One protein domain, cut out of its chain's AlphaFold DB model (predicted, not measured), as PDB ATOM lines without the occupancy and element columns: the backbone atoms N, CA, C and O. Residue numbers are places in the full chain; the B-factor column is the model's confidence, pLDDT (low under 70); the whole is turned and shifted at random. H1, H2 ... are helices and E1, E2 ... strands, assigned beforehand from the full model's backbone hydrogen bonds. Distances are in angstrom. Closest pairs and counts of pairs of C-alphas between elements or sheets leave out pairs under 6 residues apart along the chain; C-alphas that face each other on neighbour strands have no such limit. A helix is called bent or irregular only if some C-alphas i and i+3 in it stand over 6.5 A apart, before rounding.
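This is residues 34 to 71 and 79 to 176 of the 220 residues of an uncharacterized protein of Aphanomyces astaci (UniProt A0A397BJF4). The long helix H2 lies between two sheets, with the strongly twisted sheet of E3, E4, E6 and E5 on one side and the small hairpin of E1 and E2 on the other. The loop of residues 94 to 106 reaches far out from one end of the larger sheet, at the tip of hairpin E3 and E4, and the short helix H1 only grazes the other end. The 136 printed residues hold two named helices and six named strands, in the order E1 E2 E3 E4 H1 E5 H2 E6; the larger sheet, order E3 E4 E6 E5, is mixed, and E1 and E2 are antiparallel. The class is mixed, helices and strands, with under half of the residues in named elements. The whole is only just loose, close to compact, with a radius of gyration of the C-alphas of 17.2 A and spans of 53 by 36 by 35 A.

Find C-alpha 45 at (131.811, 162.408, 165.753), where E1 begins; it runs 19.2 A to residue 51. E2 is residues 61 to 67, 18.7 A. E3, residues 85 to 93, and E4, residues 107 to 115, are 26.1 A each. H1 is residues 119 to 125, 10.1 A, and E5 residues 129 to 132, 10.3 A. Look for H2 from C-alpha 143 at (134.160, 159.539, 156.063); it runs 19.5 A to residue 155. E6, residues 160 to 165, spans 16.7 A and ends at (133.836, 162.840, 147.661).

Start at E6, an inner strand. N 113 of E4 and O 164 of E6 are 2.9 A apart, antiparallel; N 163 of E6 and O 131 of E5 are 2.8 A apart, parallel. In hairpin E3 and E4, N 88 and O 112 are 2.9 A apart. H2 is on one face of this sheet, two layers, at a height of 8.9 A, over E6 and only just over E4, where 3 of its C-alphas fall. It runs along the strands, at 5 degrees to E6 on the local plane; the closest C-alphas, of Met 149 and Ile 162, are 6.3 A apart. E5, H2 and E6 form a strand-helix-strand unit, two parallel neighbour strands with a helix between, whose crossover is right-handed. The closest C-alphas of E1 and H2, those of Val 46 and Gln 147, are 5.4 A apart. In hairpin E1 and E2, N 47 and O 65 are 2.9 A apart. H1 and H2 are apart. In H1 every O i to N i+4 pair is within hydrogen-bond range, in H2 7 of 9; H2 is only just irregular, with C-alphas 144 and 147 6.6 A apart.

The two C-alphas farthest apart, of Leu 55 and Val 103, are 56.1 A apart. Residues 72 to 78 are not printed, and C-alphas 71 and 79 are 15.3 A apart across the cut. The link E3 to E4 is long. Mean pLDDT of the printed part is 80.7; residues 41 to 71 and 79 to 80 are under 70.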
ATOM      1  N   HIS A  34     120.499 155.352 147.241       94.69
ATOM      2  CA  HIS A  34     120.354 155.671 148.655       94.69
ATOM      3  C   HIS A  34     121.525 155.102 149.460       94.69
ATOM      4  O   HIS A  34     121.895 153.943 149.280       94.69
ATOM      5  N   CYS A  35     122.073 155.900 150.371       91.69
ATOM      6  CA  CYS A  35     123.111 155.460 151.291       91.69
ATOM      7  C   CYS A  35     122.888 156.034 152.689       91.69
ATOM      8  O   CYS A  35     122.170 157.018 152.883       91.69
ATOM      9  N   GLU A  36     123.520 155.404 153.673       89.38
ATOM     10  CA  GLU A  36     123.447 155.843 155.057       89.38
ATOM     11  C   GLU A  36     124.285 157.096 155.309       89.38
ATOM     12  O   GLU A  36     125.205 157.451 154.560       89.38
ATOM     13  N   MET A  37     123.973 157.768 156.415       85.94
ATOM     14  CA  MET A  37     124.751 158.906 156.880       85.94
ATOM     15  C   MET A  37     126.193 158.524 157.217       85.94
ATOM     16  O   MET A  37     127.099 159.258 156.841       85.94
ATOM     17  N   ASN A  38     126.414 157.370 157.837       84.81
ATOM     18  CA  ASN A  38     127.749 156.820 158.016       84.81
ATOM     19  C   ASN A  38     127.919 155.707 156.993       84.81
ATOM     20  O   ASN A  38     127.260 154.680 157.052       84.81
ATOM     21  N   SER A  39     128.756 155.950 156.001       77.38
ATOM     22  CA  SER A  39     128.973 155.022 154.885       77.38
ATOM     23  C   SER A  39     129.962 153.898 155.190       77.38
ATOM     24  O   SER A  39     130.043 152.927 154.442       77.38
ATOM     25  N   ILE A  40     130.748 154.071 156.251       73.62
ATOM     26  CA  ILE A  40     131.694 153.106 156.795       73.62
ATOM     27  C   ILE A  40     131.538 153.185 158.315       73.62
ATOM     28  O   ILE A  40     131.448 154.289 158.861       73.62
ATOM     29  N   ASP A  41     131.515 152.038 158.997       54.91
ATOM     30  CA  ASP A  41     131.473 151.959 160.460       54.91
ATOM     31  C   ASP A  41     132.746 152.564 161.078       54.91
ATOM     32  O   ASP A  41     133.735 151.882 161.340       54.91
ATOM     33  N   TYR A  42     132.726 153.874 161.317       53.72
ATOM     34  CA  TYR A  42     133.698 154.584 162.141       53.72
ATOM     35  C   TYR A  42     132.954 155.436 163.173       53.72
ATOM     36  O   TYR A  42     132.224 156.368 162.835       53.72
ATOM     37  N   ASN A  43     133.173 155.143 164.458       49.59
ATOM     38  CA  ASN A  43     132.625 155.897 165.592       49.59
ATOM     39  C   ASN A  43     133.385 157.220 165.810       49.59
ATOM     40  O   ASN A  43     133.973 157.433 166.870       49.59
ATOM     41  N   MET A  44     133.432 158.105 164.811       51.25
ATOM     42  CA  MET A  44     134.060 159.423 164.947       51.25
ATOM     43  C   MET A  44     133.029 160.522 164.740       51.25
ATOM     44  O   MET A  44     132.541 160.692 163.623       51.25
ATOM     45  N   TYR A  45     132.725 161.274 165.805       55.06
ATOM     46  CA  TYR A  45     131.811 162.408 165.753       55.06
ATOM     47  C   TYR A  45     132.499 163.718 165.398       55.06
ATOM     48  O   TYR A  45     133.656 163.920 165.747       55.06
ATOM     49  N   VAL A  46     131.817 164.616 164.688       53.88
ATOM     50  CA  VAL A  46     132.378 165.928 164.334       53.88
ATOM     51  C   VAL A  46     131.391 167.029 164.691       53.88
ATOM     52  O   VAL A  46     130.277 167.066 164.171       53.88
ATOM     53  N   HIS A  47     131.817 167.949 165.556       59.97
ATOM     54  CA  HIS A  47     131.066 169.155 165.888       59.97
ATOM     55  C   HIS A  47     131.573 170.323 165.054       59.97
ATOM     56  O   HIS A  47     132.748 170.677 165.131       59.97
ATOM     57  N   ALA A  48     130.678 170.951 164.295       58.47
ATOM     58  CA  ALA A  48     130.959 172.205 163.613       58.47
ATOM     59  C   ALA A  48     130.218 173.344 164.312       58.47
ATOM     60  O   ALA A  48     129.001 173.297 164.459       58.47
ATOM     61  N   THR A  49     130.949 174.371 164.734       60.34
ATOM     62  CA  THR A  49     130.368 175.600 165.281       60.34
ATOM     63  C   THR A  49     130.816 176.783 164.440       60.34
ATOM     64  O   THR A  49     132.010 177.031 164.261       60.34
ATOM     65  N   ALA A  50     129.856 177.530 163.903       55.72
ATOM     66  CA  ALA A  50     130.140 178.797 163.252       55.72
ATOM     67  C   ALA A  50     130.331 179.872 164.333       55.72
ATOM     68  O   ALA A  50     129.399 180.197 165.068       55.72
ATOM     69  N   SER A  51     131.540 180.429 164.457       58.50
ATOM     70  CA  SER A  51     131.794 181.563 165.352       58.50
ATOM     71  C   SER A  51     131.912 182.853 164.550       58.50
ATOM     72  O   SER A  51     132.778 183.004 163.687       58.50
ATOM     73  N   SER A  52     131.045 183.812 164.871       52.97
ATOM     74  CA  SER A  52     131.079 185.181 164.350       52.97
ATOM     75  C   SER A  52     131.923 186.134 165.211       52.97
ATOM     76  O   SER A  52     132.060 187.307 164.874       52.97
ATOM     77  N   LYS A  53     132.516 185.658 166.320       50.31
ATOM     78  CA  LYS A  53     133.206 186.497 167.322       50.31
ATOM     79  C   LYS A  53     134.707 186.711 167.069       50.31
ATOM     80  O   LYS A  53     135.461 186.919 168.016       50.31
ATOM     81  N   ALA A  54     135.161 186.699 165.819       50.69
ATOM     82  CA  ALA A  54     136.495 187.202 165.496       50.69
ATOM     83  C   ALA A  54     136.394 188.699 165.167       50.69
ATOM     84  O   ALA A  54     135.968 189.083 164.077       50.69
ATOM     85  N   LEU A  55     136.763 189.539 166.139       53.91
ATOM     86  CA  LEU A  55     136.944 190.981 165.975       53.91
ATOM     87  C   LEU A  55     137.759 191.222 164.678       53.91
ATOM     88  O   LEU A  55     138.906 190.796 164.590       53.91
ATOM     89  N   HIS A  56     137.137 191.835 163.663       53.22
ATOM     90  CA  HIS A  56     137.707 192.209 162.350       53.22
ATOM     91  C   HIS A  56     137.772 191.190 161.189       53.22
ATOM     92  O   HIS A  56     138.427 191.487 160.191       53.22
ATOM     93  N   ARG A  57     137.041 190.064 161.189       51.94
ATOM     94  CA  ARG A  57     136.888 189.246 159.958       51.94
ATOM     95  C   ARG A  57     135.448 189.232 159.441       51.94
ATOM     96  O   ARG A  57     134.537 188.824 160.144       51.94
ATOM     97  N   HIS A  58     135.244 189.637 158.184       55.53
ATOM     98  CA  HIS A  58     133.954 189.553 157.471       55.53
ATOM     99  C   HIS A  58     133.593 188.131 157.009       55.53
ATOM    100  O   HIS A  58     132.646 187.952 156.247       55.53
ATOM    101  N   VAL A  59     134.338 187.118 157.456       51.78
ATOM    102  CA  VAL A  59     134.071 185.712 157.146       51.78
ATOM    103  C   VAL A  59     133.853 184.940 158.448       51.78
ATOM    104  O   VAL A  59     134.694 185.039 159.346       51.78
ATOM    105  N   PRO A  60     132.737 184.200 158.585       55.88
ATOM    106  CA  PRO A  60     132.521 183.334 159.736       55.88
ATOM    107  C   PRO A  60     133.616 182.266 159.769       55.88
ATOM    108  O   PRO A  60     133.941 181.673 158.740       55.88
ATOM    109  N   PHE A  61     134.200 182.032 160.944       52.06
ATOM    110  CA  PHE A  61     135.154 180.942 161.120       52.06
ATOM    111  C   PHE A  61     134.388 179.698 161.565       52.06
ATOM    112  O   PHE A  61     133.647 179.743 162.552       52.06
ATOM    113  N   LEU A  62     134.540 178.604 160.821       59.09
ATOM    114  CA  LEU A  62     133.938 177.323 161.162       59.09
ATOM    115  C   LEU A  62     134.928 176.556 162.045       59.09
ATOM    116  O   LEU A  62     135.962 176.099 161.567       59.09
ATOM    117  N   ASN A  63     134.637 176.446 163.340       58.47
ATOM    118  CA  ASN A  63     135.412 175.590 164.233       58.47
ATOM    119  C   ASN A  63     134.871 174.171 164.113       58.47
ATOM    120  O   ASN A  63     133.736 173.908 164.514       58.47
ATOM    121  N   VAL A  64     135.681 173.280 163.553       59.56
ATOM    122  CA  VAL A  64     135.357 171.864 163.386       59.56
ATOM    123  C   VAL A  64     136.214 171.072 164.366       59.56
ATOM    124  O   VAL A  64     137.438 171.114 164.279       59.56
ATOM    125  N   ALA A  65     135.580 170.393 165.321       56.22
ATOM    126  CA  ALA A  65     136.257 169.600 166.340       56.22
ATOM    127  C   ALA A  65     135.798 168.133 166.274       56.22
ATOM    128  O   ALA A  65     134.588 167.880 166.315       56.22
ATOM    129  N   PRO A  66     136.728 167.164 166.193       49.72
ATOM    130  CA  PRO A  66     136.392 165.757 166.352       49.72
ATOM    131  C   PRO A  66     135.984 165.471 167.808       49.72
ATOM    132  O   PRO A  66     136.513 166.062 168.748       49.72
ATOM    133  N   SER A  67     135.033 164.564 168.001       50.81
ATOM    134  CA  SER A  67     134.487 164.141 169.288       50.81
ATOM    135  C   SER A  67     134.208 162.642 169.275       50.81
ATOM    136  O   SER A  67     133.783 162.074 168.272       50.81
ATOM    137  N   LEU A  68     134.419 161.993 170.416       44.91
ATOM    138  CA  LEU A  68     134.036 160.595 170.642       44.91
ATOM    139  C   LEU A  68     132.661 160.482 171.321       44.91
ATOM    140  O   LEU A  68     132.158 159.381 171.526       44.91
ATOM    141  N   THR A  69     132.046 161.612 171.679       48.03
ATOM    142  CA  THR A  69     130.787 161.685 172.427       48.03
ATOM    143  C   THR A  69     129.748 162.492 171.658       48.03
ATOM    144  O   THR A  69     129.991 163.644 171.296       48.03
ATOM    145  N   HIS A  70     128.566 161.913 171.440       47.16
ATOM    146  CA  HIS A  70     127.439 162.595 170.805       47.16
ATOM    147  C   HIS A  70     126.752 163.528 171.807       47.16
ATOM    148  O   HIS A  70     125.987 163.081 172.660       47.16
ATOM    149  N   THR A  71     127.007 164.834 171.730       50.28
ATOM    150  CA  THR A  71     126.179 165.819 172.441       50.28
ATOM    151  C   THR A  71     125.076 166.302 171.508       50.28
ATOM    152  O   THR A  71     125.248 167.265 170.756       50.28
ATOM    153  N   LEU A  79     115.680 164.538 162.665       55.75
ATOM    154  CA  LEU A  79     115.451 163.360 161.808       55.75
ATOM    155  C   LEU A  79     115.927 163.528 160.352       55.75
ATOM    156  O   LEU A  79     116.397 162.560 159.756       55.75
ATOM    157  N   ASN A  80     115.848 164.730 159.769       66.56
ATOM    158  CA  ASN A  80     116.219 164.928 158.357       66.56
ATOM    159  C   ASN A  80     117.746 164.985 158.155       66.56
ATOM    160  O   ASN A  80     118.250 164.562 157.123       66.56
ATOM    161  N   SER A  81     118.503 165.469 159.143       78.44
ATOM    162  CA  SER A  81     119.954 165.687 159.001       78.44
ATOM    163  C   SER A  81     120.783 164.394 158.931       78.44
ATOM    164  O   SER A  81     121.922 164.423 158.482       78.44
ATOM    165  N   TYR A  82     120.227 163.259 159.366       83.44
ATOM    166  CA  TYR A  82     120.904 161.952 159.390       83.44
ATOM    167  C   TYR A  82     120.321 160.947 158.387       83.44
ATOM    168  O   TYR A  82     120.698 159.781 158.377       83.44
ATOM    169  N   THR A  83     119.378 161.374 157.552       87.25
ATOM    170  CA  THR A  83     118.672 160.507 156.599       87.25
ATOM    171  C   THR A  83     118.715 161.118 155.204       87.25
ATOM    172  O   THR A  83     119.194 162.238 155.036       87.25
ATOM    173  N   ASN A  84     118.219 160.412 154.188       91.75
ATOM    174  CA  ASN A  84     118.132 160.902 152.802       91.75
ATOM    175  C   ASN A  84     119.480 161.368 152.224       91.75
ATOM    176  O   ASN A  84     119.564 162.442 151.621       91.75
ATOM    177  N   TYR A  85     120.530 160.580 152.452       95.00
ATOM    178  CA  TYR A  85     121.783 160.718 151.723       95.00
ATOM    179  C   TYR A  85     121.710 159.913 150.429       95.00
ATOM    180  O   TYR A  85     121.054 158.869 150.349       95.00
ATOM    181  N   GLU A  86     122.387 160.432 149.416       96.62
ATOM    182  CA  GLU A  86     122.536 159.787 148.123       96.62
ATOM    183  C   GLU A  86     124.020 159.669 147.805       96.62
ATOM    184  O   GLU A  86     124.792 160.606 148.013       96.62
ATOM    185  N   CYS A  87     124.410 158.517 147.292       97.00
ATOM    186  CA  CYS A  87     125.771 158.201 146.910       97.00
ATOM    187  C   CYS A  87     125.812 157.812 145.435       97.00
ATOM    188  O   CYS A  87     124.781 157.518 144.831       97.00
ATOM    189  N   GLY A  88     126.997 157.858 144.851       96.56
ATOM    190  CA  GLY A  88     127.221 157.507 143.459       96.56
ATOM    191  C   GLY A  88     128.709 157.416 143.170       96.56
ATOM    192  O   GLY A  88     129.536 157.827 143.981       96.56
ATOM    193  N   GLU A  89     129.053 156.888 142.007       96.44
ATOM    194  CA  GLU A  89     130.433 156.729 141.562       96.44
ATOM    195  C   GLU A  89     130.569 157.204 140.123       96.44
ATOM    196  O   GLU A  89     129.801 156.822 139.232       96.44
ATOM    197  N   PHE A  90     131.564 158.058 139.912       95.94
ATOM    198  CA  PHE A  90     131.991 158.461 138.586       95.94
ATOM    199  C   PHE A  90     133.154 157.595 138.139       95.94
ATOM    200  O   PHE A  90     134.175 157.537 138.818       95.94
ATOM    201  N   GLN A  91     133.042 157.009 136.955       94.31
ATOM    202  CA  GLN A  91     134.161 156.329 136.333       94.31
ATOM    203  C   GLN A  91     135.022 157.363 135.603       94.31
ATOM    204  O   GLN A  91     134.639 157.916 134.573       94.31
ATOM    205  N   MET A  92     136.190 157.646 136.161       91.06
ATOM    206  CA  MET A  92     137.109 158.670 135.675       91.06
ATOM    207  C   MET A  92     138.332 158.021 135.024       91.06
ATOM    208  O   MET A  92     138.760 156.962 135.476       91.06
ATOM    209  N   PRO A  93     138.956 158.627 134.001       89.75
ATOM    210  CA  PRO A  93     140.168 158.065 133.415       89.75
ATOM    211  C   PRO A  93     141.332 158.159 134.410       89.75
ATOM    212  O   PRO A  93     141.537 159.196 135.038       89.75
ATOM    213  N   MET A  94     142.126 157.100 134.565       85.31
ATOM    214  CA  MET A  94     143.322 157.115 135.425       85.31
ATOM    215  C   MET A  94     144.295 158.218 135.013       85.31
ATOM    216  O   MET A  94     144.915 158.854 135.861       85.31
ATOM    217  N   CYS A  95     144.356 158.463 133.713       85.19
ATOM    218  CA  CYS A  95     145.258 159.374 133.058       85.19
ATOM    219  C   CYS A  95     144.455 160.303 132.144       85.19
ATOM    220  O   CYS A  95     143.640 159.838 131.350       85.19
ATOM    221  N   HIS A  96     144.661 161.607 132.278       85.38
ATOM    222  CA  HIS A  96     144.052 162.590 131.390       85.38
ATOM    223  C   HIS A  96     144.987 162.839 130.200       85.38
ATOM    224  O   HIS A  96     146.192 162.974 130.414       85.38
ATOM    225  N   GLU A  97     144.444 162.895 128.978       79.81
ATOM    226  CA  GLU A  97     145.215 162.987 127.719       79.81
ATOM    227  C   GLU A  97     146.163 164.196 127.685       79.81
ATOM    228  O   GLU A  97     147.215 164.160 127.051       79.81
ATOM    229  N   GLU A  98     145.822 165.271 128.396       82.00
ATOM    230  CA  GLU A  98     146.673 166.450 128.532       82.00
ATOM    231  C   GLU A  98     147.903 166.253 129.441       82.00
ATOM    232  O   GLU A  98     148.831 167.058 129.377       82.00
ATOM    233  N   VAL A  99     147.936 165.205 130.277       81.62
ATOM    234  CA  VAL A  99     149.020 164.936 131.247       81.62
ATOM    235  C   VAL A  99     149.826 163.694 130.882       81.62
ATOM    236  O   VAL A  99     151.049 163.678 131.022       81.62
ATOM    237  N   CYS A 100     149.165 162.629 130.445       79.69
ATOM    238  CA  CYS A 100     149.811 161.368 130.117       79.69
ATOM    239  C   CYS A 100     149.021 160.630 129.031       79.69
ATOM    240  O   CYS A 100     147.887 160.985 128.717       79.69
ATOM    241  N   HIS A 101     149.614 159.575 128.474       80.31
ATOM    242  CA  HIS A 101     148.939 158.717 127.509       80.31
ATOM    243  C   HIS A 101     148.755 157.313 128.089       80.31
ATOM    244  O   HIS A 101     149.735 156.611 128.354       80.31
ATOM    245  N   ASP A 102     147.502 156.898 128.286       77.88
ATOM    246  CA  ASP A 102     147.164 155.562 128.773       77.88
ATOM    247  C   ASP A 102     146.569 154.703 127.658       77.88
ATOM    248  O   ASP A 102     145.365 154.672 127.428       77.88
ATOM    249  N   VAL A 103     147.433 153.919 127.014       78.38
ATOM    250  CA  VAL A 103     147.059 152.991 125.934       78.38
ATOM    251  C   VAL A 103     146.039 151.926 126.352       78.38
ATOM    252  O   VAL A 103     145.479 151.245 125.493       78.38
ATOM    253  N   ARG A 104     145.826 151.721 127.658       81.19
ATOM    254  CA  ARG A 104     144.877 150.735 128.188       81.19
ATOM    255  C   ARG A 104     143.545 151.360 128.600       81.19
ATOM    256  O   ARG A 104     142.673 150.604 129.020       81.19
ATOM    257  N   ASN A 105     143.387 152.683 128.476       83.00
ATOM    258  CA  ASN A 105     142.193 153.431 128.878       83.00
ATOM    259  C   ASN A 105     141.693 153.019 130.271       83.00
ATOM    260  O   ASN A 105     140.505 152.742 130.458       83.00
ATOM    261  N   LYS A 106     142.606 152.897 131.244       85.00
ATOM    262  CA  LYS A 106     142.239 152.495 132.599       85.00
ATOM    263  C   LYS A 106     141.389 153.573 133.241       85.00
ATOM    264  O   LYS A 106     141.608 154.772 133.057       85.00
ATOM    265  N   THR A 107     140.462 153.128 134.067       89.31
ATOM    266  CA  THR A 107     139.567 153.993 134.817       89.31
ATOM    267  C   THR A 107     139.712 153.763 136.315       89.31
ATOM    268  O   THR A 107     140.259 152.753 136.760       89.31
ATOM    269  N   ILE A 108     139.259 154.745 137.082       90.31
ATOM    270  CA  ILE A 108     139.126 154.711 138.531       90.31
ATOM    271  C   ILE A 108     137.719 155.158 138.892       90.31
ATOM    272  O   ILE A 108     137.210 156.128 138.322       90.31
ATOM    273  N   ASP A 109     137.113 154.466 139.844       93.75
ATOM    274  CA  ASP A 109     135.810 154.830 140.362       93.75
ATOM    275  C   ASP A 109     136.007 155.874 141.464       93.75
ATOM    276  O   ASP A 109     136.781 155.710 142.410       93.75
ATOM    277  N   VAL A 110     135.350 157.015 141.295       95.19
ATOM    278  CA  VAL A 110     135.406 158.142 142.220       95.19
ATOM    279  C   VAL A 110     134.066 158.253 142.916       95.19
ATOM    280  O   VAL A 110     133.070 158.682 142.329       95.19
ATOM    281  N   PHE A 111     134.063 157.870 144.185       96.12
ATOM    282  CA  PHE A 111     132.907 157.912 145.056       96.12
ATOM    283  C   PHE A 111     132.524 159.353 145.403       96.12
ATOM    284  O   PHE A 111     133.350 160.158 145.847       96.12
ATOM    285  N   VAL A 112     131.234 159.649 145.276       96.94
ATOM    286  CA  VAL A 112     130.603 160.905 145.672       96.94
ATOM    287  C   VAL A 112     129.417 160.635 146.586       96.94
ATOM    288  O   VAL A 112     128.710 159.637 146.461       96.94
ATOM    289  N   LYS A 113     129.158 161.575 147.489       97.06
ATOM    290  CA  LYS A 113     128.008 161.547 148.387       97.06
ATOM    291  C   LYS A 113     127.403 162.927 148.505       97.06
ATOM    292  O   LYS A 113     128.118 163.927 148.552       97.06
ATOM    293  N   ARG A 114     126.079 162.984 148.585       96.69
ATOM    294  CA  ARG A 114     125.337 164.227 148.733       96.69
ATOM    295  C   ARG A 114     124.173 164.117 149.703       96.69
ATOM    296  O   ARG A 114     123.607 163.052 149.934       96.69
ATOM    297  N   LYS A 115     123.799 165.281 150.215       95.31
ATOM    298  CA  LYS A 115     122.573 165.561 150.946       95.31
ATOM    299  C   LYS A 115     121.896 166.734 150.257       95.31
ATOM    300  O   LYS A 115     122.440 167.836 150.259       95.31
ATOM    301  N   LEU A 116     120.741 166.499 149.649       95.69
ATOM    302  CA  LEU A 116     120.003 167.560 148.968       95.69
ATOM    303  C   LEU A 116     119.370 168.521 149.979       95.69
ATOM    304  O   LEU A 116     118.915 168.099 151.045       95.69
ATOM    305  N   ALA A 117     119.339 169.804 149.621       94.19
ATOM    306  CA  ALA A 117     118.586 170.825 150.333       94.19
ATOM    307  C   ALA A 117     117.100 170.458 150.409       94.19
ATOM    308  O   ALA A 117     116.557 169.771 149.542       94.19
ATOM    309  N   ASN A 118     116.414 170.978 151.420       92.44
ATOM    310  CA  ASN A 118     114.975 170.837 151.531       92.44
ATOM    311  C   ASN A 118     114.288 171.677 150.431       92.44
ATOM    312  O   ASN A 118     114.404 172.908 150.456       92.44
ATOM    313  N   PRO A 119     113.528 171.066 149.499       92.00
ATOM    314  CA  PRO A 119     112.929 171.789 148.377       92.00
ATOM    315  C   PRO A 119     112.010 172.939 148.805       92.00
ATOM    316  O   PRO A 119     111.991 173.984 148.158       92.00
ATOM    317  N   ALA A 120     111.293 172.788 149.926       92.00
ATOM    318  CA  ALA A 120     110.435 173.846 150.456       92.00
ATOM    319  C   ALA A 120     111.252 175.064 150.917       92.00
ATOM    320  O   ALA A 120     110.866 176.205 150.676       92.00
ATOM    321  N   LYS A 121     112.426 174.832 151.518       89.69
ATOM    322  CA  LYS A 121     113.340 175.895 151.963       89.69
ATOM    323  C   LYS A 121     114.066 176.575 150.814       89.69
ATOM    324  O   LYS A 121     114.250 177.788 150.839       89.69
ATOM    325  N   VAL A 122     114.422 175.819 149.780       90.62
ATOM    326  CA  VAL A 122     114.975 176.393 148.548       90.62
ATOM    327  C   VAL A 122     113.941 177.284 147.854       90.62
ATOM    328  O   VAL A 122     114.294 178.376 147.408       90.62
ATOM    329  N   ALA A 123     112.669 176.872 147.817       91.81
ATOM    330  CA  ALA A 123     111.586 177.669 147.238       91.81
ATOM    331  C   ALA A 123     111.366 179.005 147.974       91.81
ATOM    332  O   ALA A 123     111.146 180.019 147.319       91.81
ATOM    333  N   GLU A 124     111.495 179.034 149.309       90.69
ATOM    334  CA  GLU A 124     111.432 180.272 150.111       90.69
ATOM    335  C   GLU A 124     112.547 181.275 149.737       90.69
ATOM    336  O   GLU A 124     112.324 182.484 149.741       90.69
ATOM    337  N   ILE A 125     113.749 180.788 149.404       87.50
ATOM    338  CA  ILE A 125     114.933 181.621 149.107       87.50
ATOM    339  C   ILE A 125     115.050 181.943 147.608       87.50
ATOM    340  O   ILE A 125     115.751 182.877 147.218       87.50
ATOM    341  N   GLY A 126     114.377 181.169 146.753       88.56
ATOM    342  CA  GLY A 126     114.363 181.344 145.300       88.56
ATOM    343  C   GLY A 126     115.667 180.954 144.595       88.56
ATOM    344  O   GLY A 126     115.817 181.219 143.403       88.56
ATOM    345  N   LYS A 127     116.629 180.346 145.303       88.19
ATOM    346  CA  LYS A 127     117.907 179.912 144.725       88.19
ATOM    347  C   LYS A 127     118.508 178.733 145.481       88.19
ATOM    348  O   LYS A 127     118.785 178.843 146.675       88.19
ATOM    349  N   GLU A 128     118.792 177.650 144.761       86.94
ATOM    350  CA  GLU A 128     119.570 176.529 145.292       86.94
ATOM    351  C   GLU A 128     121.053 176.904 145.403       86.94
ATOM    352  O   GLU A 128     121.625 177.578 144.539       86.94
ATOM    353  N   LYS A 129     121.679 176.466 146.493       93.25
ATOM    354  CA  LYS A 129     123.110 176.612 146.745       93.25
ATOM    355  C   LYS A 129     123.706 175.239 147.006       93.25
ATOM    356  O   LYS A 129     123.058 174.386 147.607       93.25
ATOM    357  N   VAL A 130     124.957 175.071 146.598       96.25
ATOM    358  CA  VAL A 130     125.711 173.829 146.767       96.25
ATOM    359  C   VAL A 130     126.983 174.120 147.552       96.25
ATOM    360  O   VAL A 130     127.681 175.089 147.253       96.25
ATOM    361  N   LEU A 131     127.281 173.283 148.543       96.12
ATOM    362  CA  LEU A 131     128.521 173.317 149.309       96.12
ATOM    363  C   LEU A 131     129.254 171.985 149.162       96.12
ATOM    364  O   LEU A 131     128.708 170.940 149.500       96.12
ATOM    365  N   TRP A 132     130.500 172.039 148.699       96.31
ATOM    366  CA  TRP A 132     131.401 170.890 148.690       96.31
ATOM    367  C   TRP A 132     132.282 170.930 149.930       96.31
ATOM    368  O   TRP A 132     132.961 171.926 150.179       96.31
ATOM    369  N   VAL A 133     132.265 169.848 150.697       93.44
ATOM    370  CA  VAL A 133     133.191 169.621 151.802       93.44
ATOM    371  C   VAL A 133     134.151 168.516 151.403       93.44
ATOM    372  O   VAL A 133     133.744 167.476 150.897       93.44
ATOM    373  N   MET A 134     135.437 168.775 151.588       91.06
ATOM    374  CA  MET A 134     136.509 167.889 151.159       91.06
ATOM    375  C   MET A 134     137.406 167.636 152.350       91.06
ATOM    376  O   MET A 134     137.814 168.584 153.027       91.06
ATOM    377  N   GLN A 135     137.708 166.367 152.597       88.44
ATOM    378  CA  GLN A 135     138.653 166.023 153.644       88.44
ATOM    379  C   GLN A 135     140.053 166.501 153.250       88.44
ATOM    380  O   GLN A 135     140.460 166.373 152.100       88.44
ATOM    381  N   GLY A 136     140.762 167.101 154.203       83.44
ATOM    382  CA  GLY A 136     142.134 167.557 154.002       83.44
ATOM    383  C   GLY A 136     143.160 166.427 154.107       83.44
ATOM    384  O   GLY A 136     142.815 165.255 154.206       83.44
ATOM    385  N   GLY A 137     144.439 166.815 154.120       81.94
ATOM    386  CA  GLY A 137     145.558 165.875 154.082       81.94
ATOM    387  C   GLY A 137     145.625 165.104 152.755       81.94
ATOM    388  O   GLY A 137     144.710 165.159 151.936       81.94
ATOM    389  N   PRO A 138     146.720 164.397 152.481       76.88
ATOM    390  CA  PRO A 138     146.708 163.345 151.480       76.88
ATOM    391  C   PRO A 138     146.272 162.022 152.127       76.88
ATOM    392  O   PRO A 138     146.738 161.675 153.207       76.88
ATOM    393  N   GLY A 139     145.423 161.252 151.445       79.06
ATOM    394  CA  GLY A 139     145.138 159.861 151.825       79.06
ATOM    395  C   GLY A 139     143.896 159.635 152.692       79.06
ATOM    396  O   GLY A 139     143.408 158.505 152.748       79.06
ATOM    397  N   ASP A 140     143.340 160.680 153.308       83.94
ATOM    398  CA  ASP A 140     142.138 160.548 154.130       83.94
ATOM    399  C   ASP A 140     140.857 160.482 153.286       83.94
ATOM    400  O   ASP A 140     140.654 161.226 152.321       83.94
ATOM    401  N   SER A 141     139.952 159.598 153.705       88.25
ATOM    402  CA  SER A 141     138.610 159.478 153.138       88.25
ATOM    403  C   SER A 141     137.678 160.557 153.682       88.25
ATOM    404  O   SER A 141     137.784 161.026 154.816       88.25
ATOM    405  N   SER A 142     136.672 160.886 152.887       91.62
ATOM    406  CA  SER A 142     135.580 161.774 153.231       91.62
ATOM    407  C   SER A 142     134.645 161.237 154.318       91.62
ATOM    408  O   SER A 142     133.681 161.927 154.648       91.62
ATOM    409  N   THR A 143     134.889 160.053 154.888       86.94
ATOM    410  CA  THR A 143     134.160 159.539 156.063       86.94
ATOM    411  C   THR A 143     134.146 160.551 157.209       86.94
ATOM    412  O   THR A 143     133.099 160.802 157.801       86.94
ATOM    413  N   ALA A 144     135.274 161.225 157.456       80.00
ATOM    414  CA  ALA A 144     135.374 162.290 158.454       80.00
ATOM    415  C   ALA A 144     134.460 163.494 158.150       80.00
ATOM    416  O   ALA A 144     134.049 164.215 159.058       80.00
ATOM    417  N   MET A 145     134.121 163.719 156.878       89.12
ATOM    418  CA  MET A 145     133.264 164.829 156.463       89.12
ATOM    419  C   MET A 145     131.781 164.521 156.616       89.12
ATOM    420  O   MET A 145     130.993 165.457 156.673       89.12
ATOM    421  N   GLU A 146     131.364 163.261 156.724       90.00
ATOM    422  CA  GLU A 146     129.938 162.908 156.712       90.00
ATOM    423  C   GLU A 146     129.192 163.528 157.898       90.00
ATOM    424  O   GLU A 146     128.140 164.146 157.744       90.00
ATOM    425  N   GLN A 147     129.807 163.514 159.076       85.00
ATOM    426  CA  GLN A 147     129.275 164.194 160.257       85.00
ATOM    427  C   GLN A 147     129.263 165.718 160.123       85.00
ATOM    428  O   GLN A 147     128.303 166.386 160.531       85.00
ATOM    429  N   LEU A 148     130.304 166.273 159.499       86.81
ATOM    430  CA  LEU A 148     130.363 167.690 159.166       86.81
ATOM    431  C   LEU A 148     129.235 168.067 158.193       86.81
ATOM    432  O   LEU A 148     128.617 169.112 158.381       86.81
ATOM    433  N   MET A 149     128.896 167.205 157.226       91.81
ATOM    434  CA  MET A 149     127.746 167.416 156.344       91.81
ATOM    435  C   MET A 149     126.451 167.524 157.151       91.81
ATOM    436  O   MET A 149     125.663 168.419 156.869       91.81
ATOM    437  N   SER A 150     126.229 166.683 158.173       87.81
ATOM    438  CA  SER A 150     125.040 166.821 159.041       87.81
ATOM    439  C   SER A 150     125.005 168.182 159.713       87.81
ATOM    440  O   SER A 150     124.017 168.906 159.638       87.81
ATOM    441  N   SER A 151     126.109 168.530 160.377       86.00
ATOM    442  CA  SER A 151     126.184 169.742 161.188       86.00
ATOM    443  C   SER A 151     125.973 170.982 160.324       86.00
ATOM    444  O   SER A 151     125.227 171.883 160.692       86.00
ATOM    445  N   LEU A 152     126.567 171.001 159.131       89.62
ATOM    446  CA  LEU A 152     126.394 172.071 158.158       89.62
ATOM    447  C   LEU A 152     124.981 172.109 157.569       89.62
ATOM    448  O   LEU A 152     124.432 173.193 157.394       89.62
ATOM    449  N   TYR A 153     124.372 170.957 157.283       89.88
ATOM    450  CA  TYR A 153     123.003 170.889 156.765       89.88
ATOM    451  C   TYR A 153     122.015 171.488 157.768       89.88
ATOM    452  O   TYR A 153     121.151 172.289 157.402       89.88
ATOM    453  N   TRP A 154     122.205 171.149 159.044       86.69
ATOM    454  CA  TRP A 154     121.482 171.731 160.162       86.69
ATOM    455  C   TRP A 154     121.704 173.243 160.281       86.69
ATOM    456  O   TRP A 154     120.740 174.011 160.278       86.69
ATOM    457  N   GLU A 155     122.963 173.673 160.360       86.25
ATOM    458  CA  GLU A 155     123.330 175.070 160.621       86.25
ATOM    459  C   GLU A 155     122.893 176.001 159.481       86.25
ATOM    460  O   GLU A 155     122.469 177.133 159.705       86.25
ATOM    461  N   MET A 156     122.903 175.505 158.242       87.94
ATOM    462  CA  MET A 156     122.403 176.225 157.067       87.94
ATOM    463  C   MET A 156     120.881 176.125 156.902       87.94
ATOM    464  O   MET A 156     120.350 176.464 155.840       87.94
ATOM    465  N   ASN A 157     120.162 175.673 157.933       88.00
ATOM    466  CA  ASN A 157     118.704 175.588 157.970       88.00
ATOM    467  C   ASN A 157     118.110 174.798 156.786       88.00
ATOM    468  O   ASN A 157     117.046 175.150 156.279       88.00
ATOM    469  N   GLU A 158     118.803 173.746 156.335       90.56
ATOM    470  CA  GLU A 158     118.377 172.866 155.234       90.56
ATOM    471  C   GLU A 158     118.278 173.559 153.858       90.56
ATOM    472  O   GLU A 158     117.625 173.057 152.945       90.56
ATOM    473  N   THR A 159     118.906 174.725 153.691       91.56
ATOM    474  CA  THR A 159     118.776 175.563 152.478       91.56
ATOM    475  C   THR A 159     119.824 175.275 151.400       91.56
ATOM    476  O   THR A 159     119.755 175.824 150.300       91.56
ATOM    477  N   VAL A 160     120.819 174.446 151.719       93.44
ATOM    478  CA  VAL A 160     122.013 174.205 150.903       93.44
ATOM    479  C   VAL A 160     122.201 172.702 150.728       93.44
ATOM    480  O   VAL A 160     122.166 171.955 151.707       93.44
ATOM    481  N   SER A 161     122.422 172.275 149.487       96.00
ATOM    482  CA  SER A 161     122.770 170.897 149.152       96.00
ATOM    483  C   SER A 161     124.256 170.685 149.447       96.00
ATOM    484  O   SER A 161     125.096 171.475 149.012       96.00
ATOM    485  N   ILE A 162     124.601 169.644 150.197       96.19
ATOM    486  CA  ILE A 162     125.975 169.398 150.650       96.19
ATOM    487  C   ILE A 162     126.525 168.171 149.951       96.19
ATOM    488  O   ILE A 162     125.860 167.140 149.909       96.19
ATOM    489  N   TYR A 163     127.737 168.282 149.429       97.44
ATOM    490  CA  TYR A 163     128.427 167.245 148.680       97.44
ATOM    491  C   TYR A 163     129.781 166.956 149.311       97.44
ATOM    492  O   TYR A 163     130.418 167.844 149.875       97.44
ATOM    493  N   THR A 164     130.221 165.715 149.184       96.25
ATOM    494  CA  THR A 164     131.564 165.266 149.524       96.25
ATOM    495  C   THR A 164     131.993 164.194 148.531       96.25
ATOM    496  O   THR A 164     131.159 163.594 147.847       96.25
ATOM    497  N   MET A 165     133.289 163.933 148.455       95.38
ATOM    498  CA  MET A 165     133.836 162.840 147.661       95.38
ATOM    499  C   MET A 165     135.094 162.286 148.310       95.38
ATOM    500  O   MET A 165     135.809 163.010 149.007       95.38
ATOM    501  N   ASP A 166     135.373 161.015 148.054       94.44
ATOM    502  CA  ASP A 166     136.670 160.438 148.378       94.44
ATOM    503  C   ASP A 166     137.659 160.801 147.263       94.44
ATOM    504  O   ASP A 166     137.373 160.614 146.076       94.44
ATOM    505  N   HIS A 167     138.835 161.312 147.637       92.44
ATOM    506  CA  HIS A 167     139.919 161.545 146.685       92.44
ATOM    507  C   HIS A 167     140.311 160.233 145.995       92.44
ATOM    508  O   HIS A 167     140.190 159.152 146.575       92.44
ATOM    509  N   ARG A 168     140.829 160.321 144.767       90.75
ATOM    510  CA  ARG A 168     141.380 159.160 144.054       90.75
ATOM    511  C   ARG A 168     142.383 158.421 144.936       90.75
ATOM    512  O   ARG A 168     143.280 159.050 145.494       90.75
ATOM    513  N   GLY A 169     142.248 157.104 145.040       89.62
ATOM    514  CA  GLY A 169     143.157 156.304 145.849       89.62
ATOM    515  C   GLY A 169     142.852 156.316 147.347       89.62
ATOM    516  O   GLY A 169     143.653 155.800 148.126       89.62
ATOM    517  N   THR A 170     141.715 156.876 147.776       89.25
ATOM    518  CA  THR A 170     141.318 156.979 149.192       89.25
ATOM    519  C   THR A 170     139.918 156.414 149.418       89.25
ATOM    520  O   THR A 170     139.077 156.448 148.523       89.25
ATOM    521  N   GLY A 171     139.651 155.897 150.622       89.50
ATOM    522  CA  GLY A 171     138.313 155.446 151.024       89.50
ATOM    523  C   GLY A 171     137.649 154.474 150.042       89.50
ATOM    524  O   GLY A 171     138.175 153.404 149.750       89.50
ATOM    525  N   ARG A 172     136.476 154.860 149.546       92.50
ATOM    526  CA  ARG A 172     135.660 154.125 148.570       92.50
ATOM    527  C   ARG A 172     136.072 154.402 147.119       92.50
ATOM    528  O   ARG A 172     135.665 153.659 146.238       92.50
ATOM    529  N   SER A 173     136.919 155.404 146.865       93.44
ATOM    530  CA  SER A 173     137.461 155.732 145.534       93.44
ATOM    531  C   SER A 173     138.730 154.925 145.215       93.44
ATOM    532  O   SER A 173     139.815 155.495 145.049       93.44
ATOM    533  N   ASN A 174     138.610 153.591 145.200       89.25
ATOM    534  CA  ASN A 174     139.709 152.636 144.974       89.25
ATOM    535  C   ASN A 174     140.934 152.885 145.881       89.25
ATOM    536  O   ASN A 174     142.011 153.228 145.392       89.25
ATOM    537  N   ARG A 175     140.780 152.719 147.204       88.25
ATOM    538  CA  ARG A 175     141.866 152.934 148.178       88.25
ATOM    539  C   ARG A 175     143.159 152.213 147.783       88.25
ATOM    540  O   ARG A 175     143.163 150.998 147.604       88.25
ATOM    541  N   LEU A 176     144.256 152.965 147.726       88.31
ATOM    542  CA  LEU A 176     145.592 152.415 147.518       88.31
ATOM    543  C   LEU A 176     145.985 151.593 148.746       88.31
ATOM    544  O   LEU A 176     145.897 152.077 149.876       88.31
TER     545      LEU A 176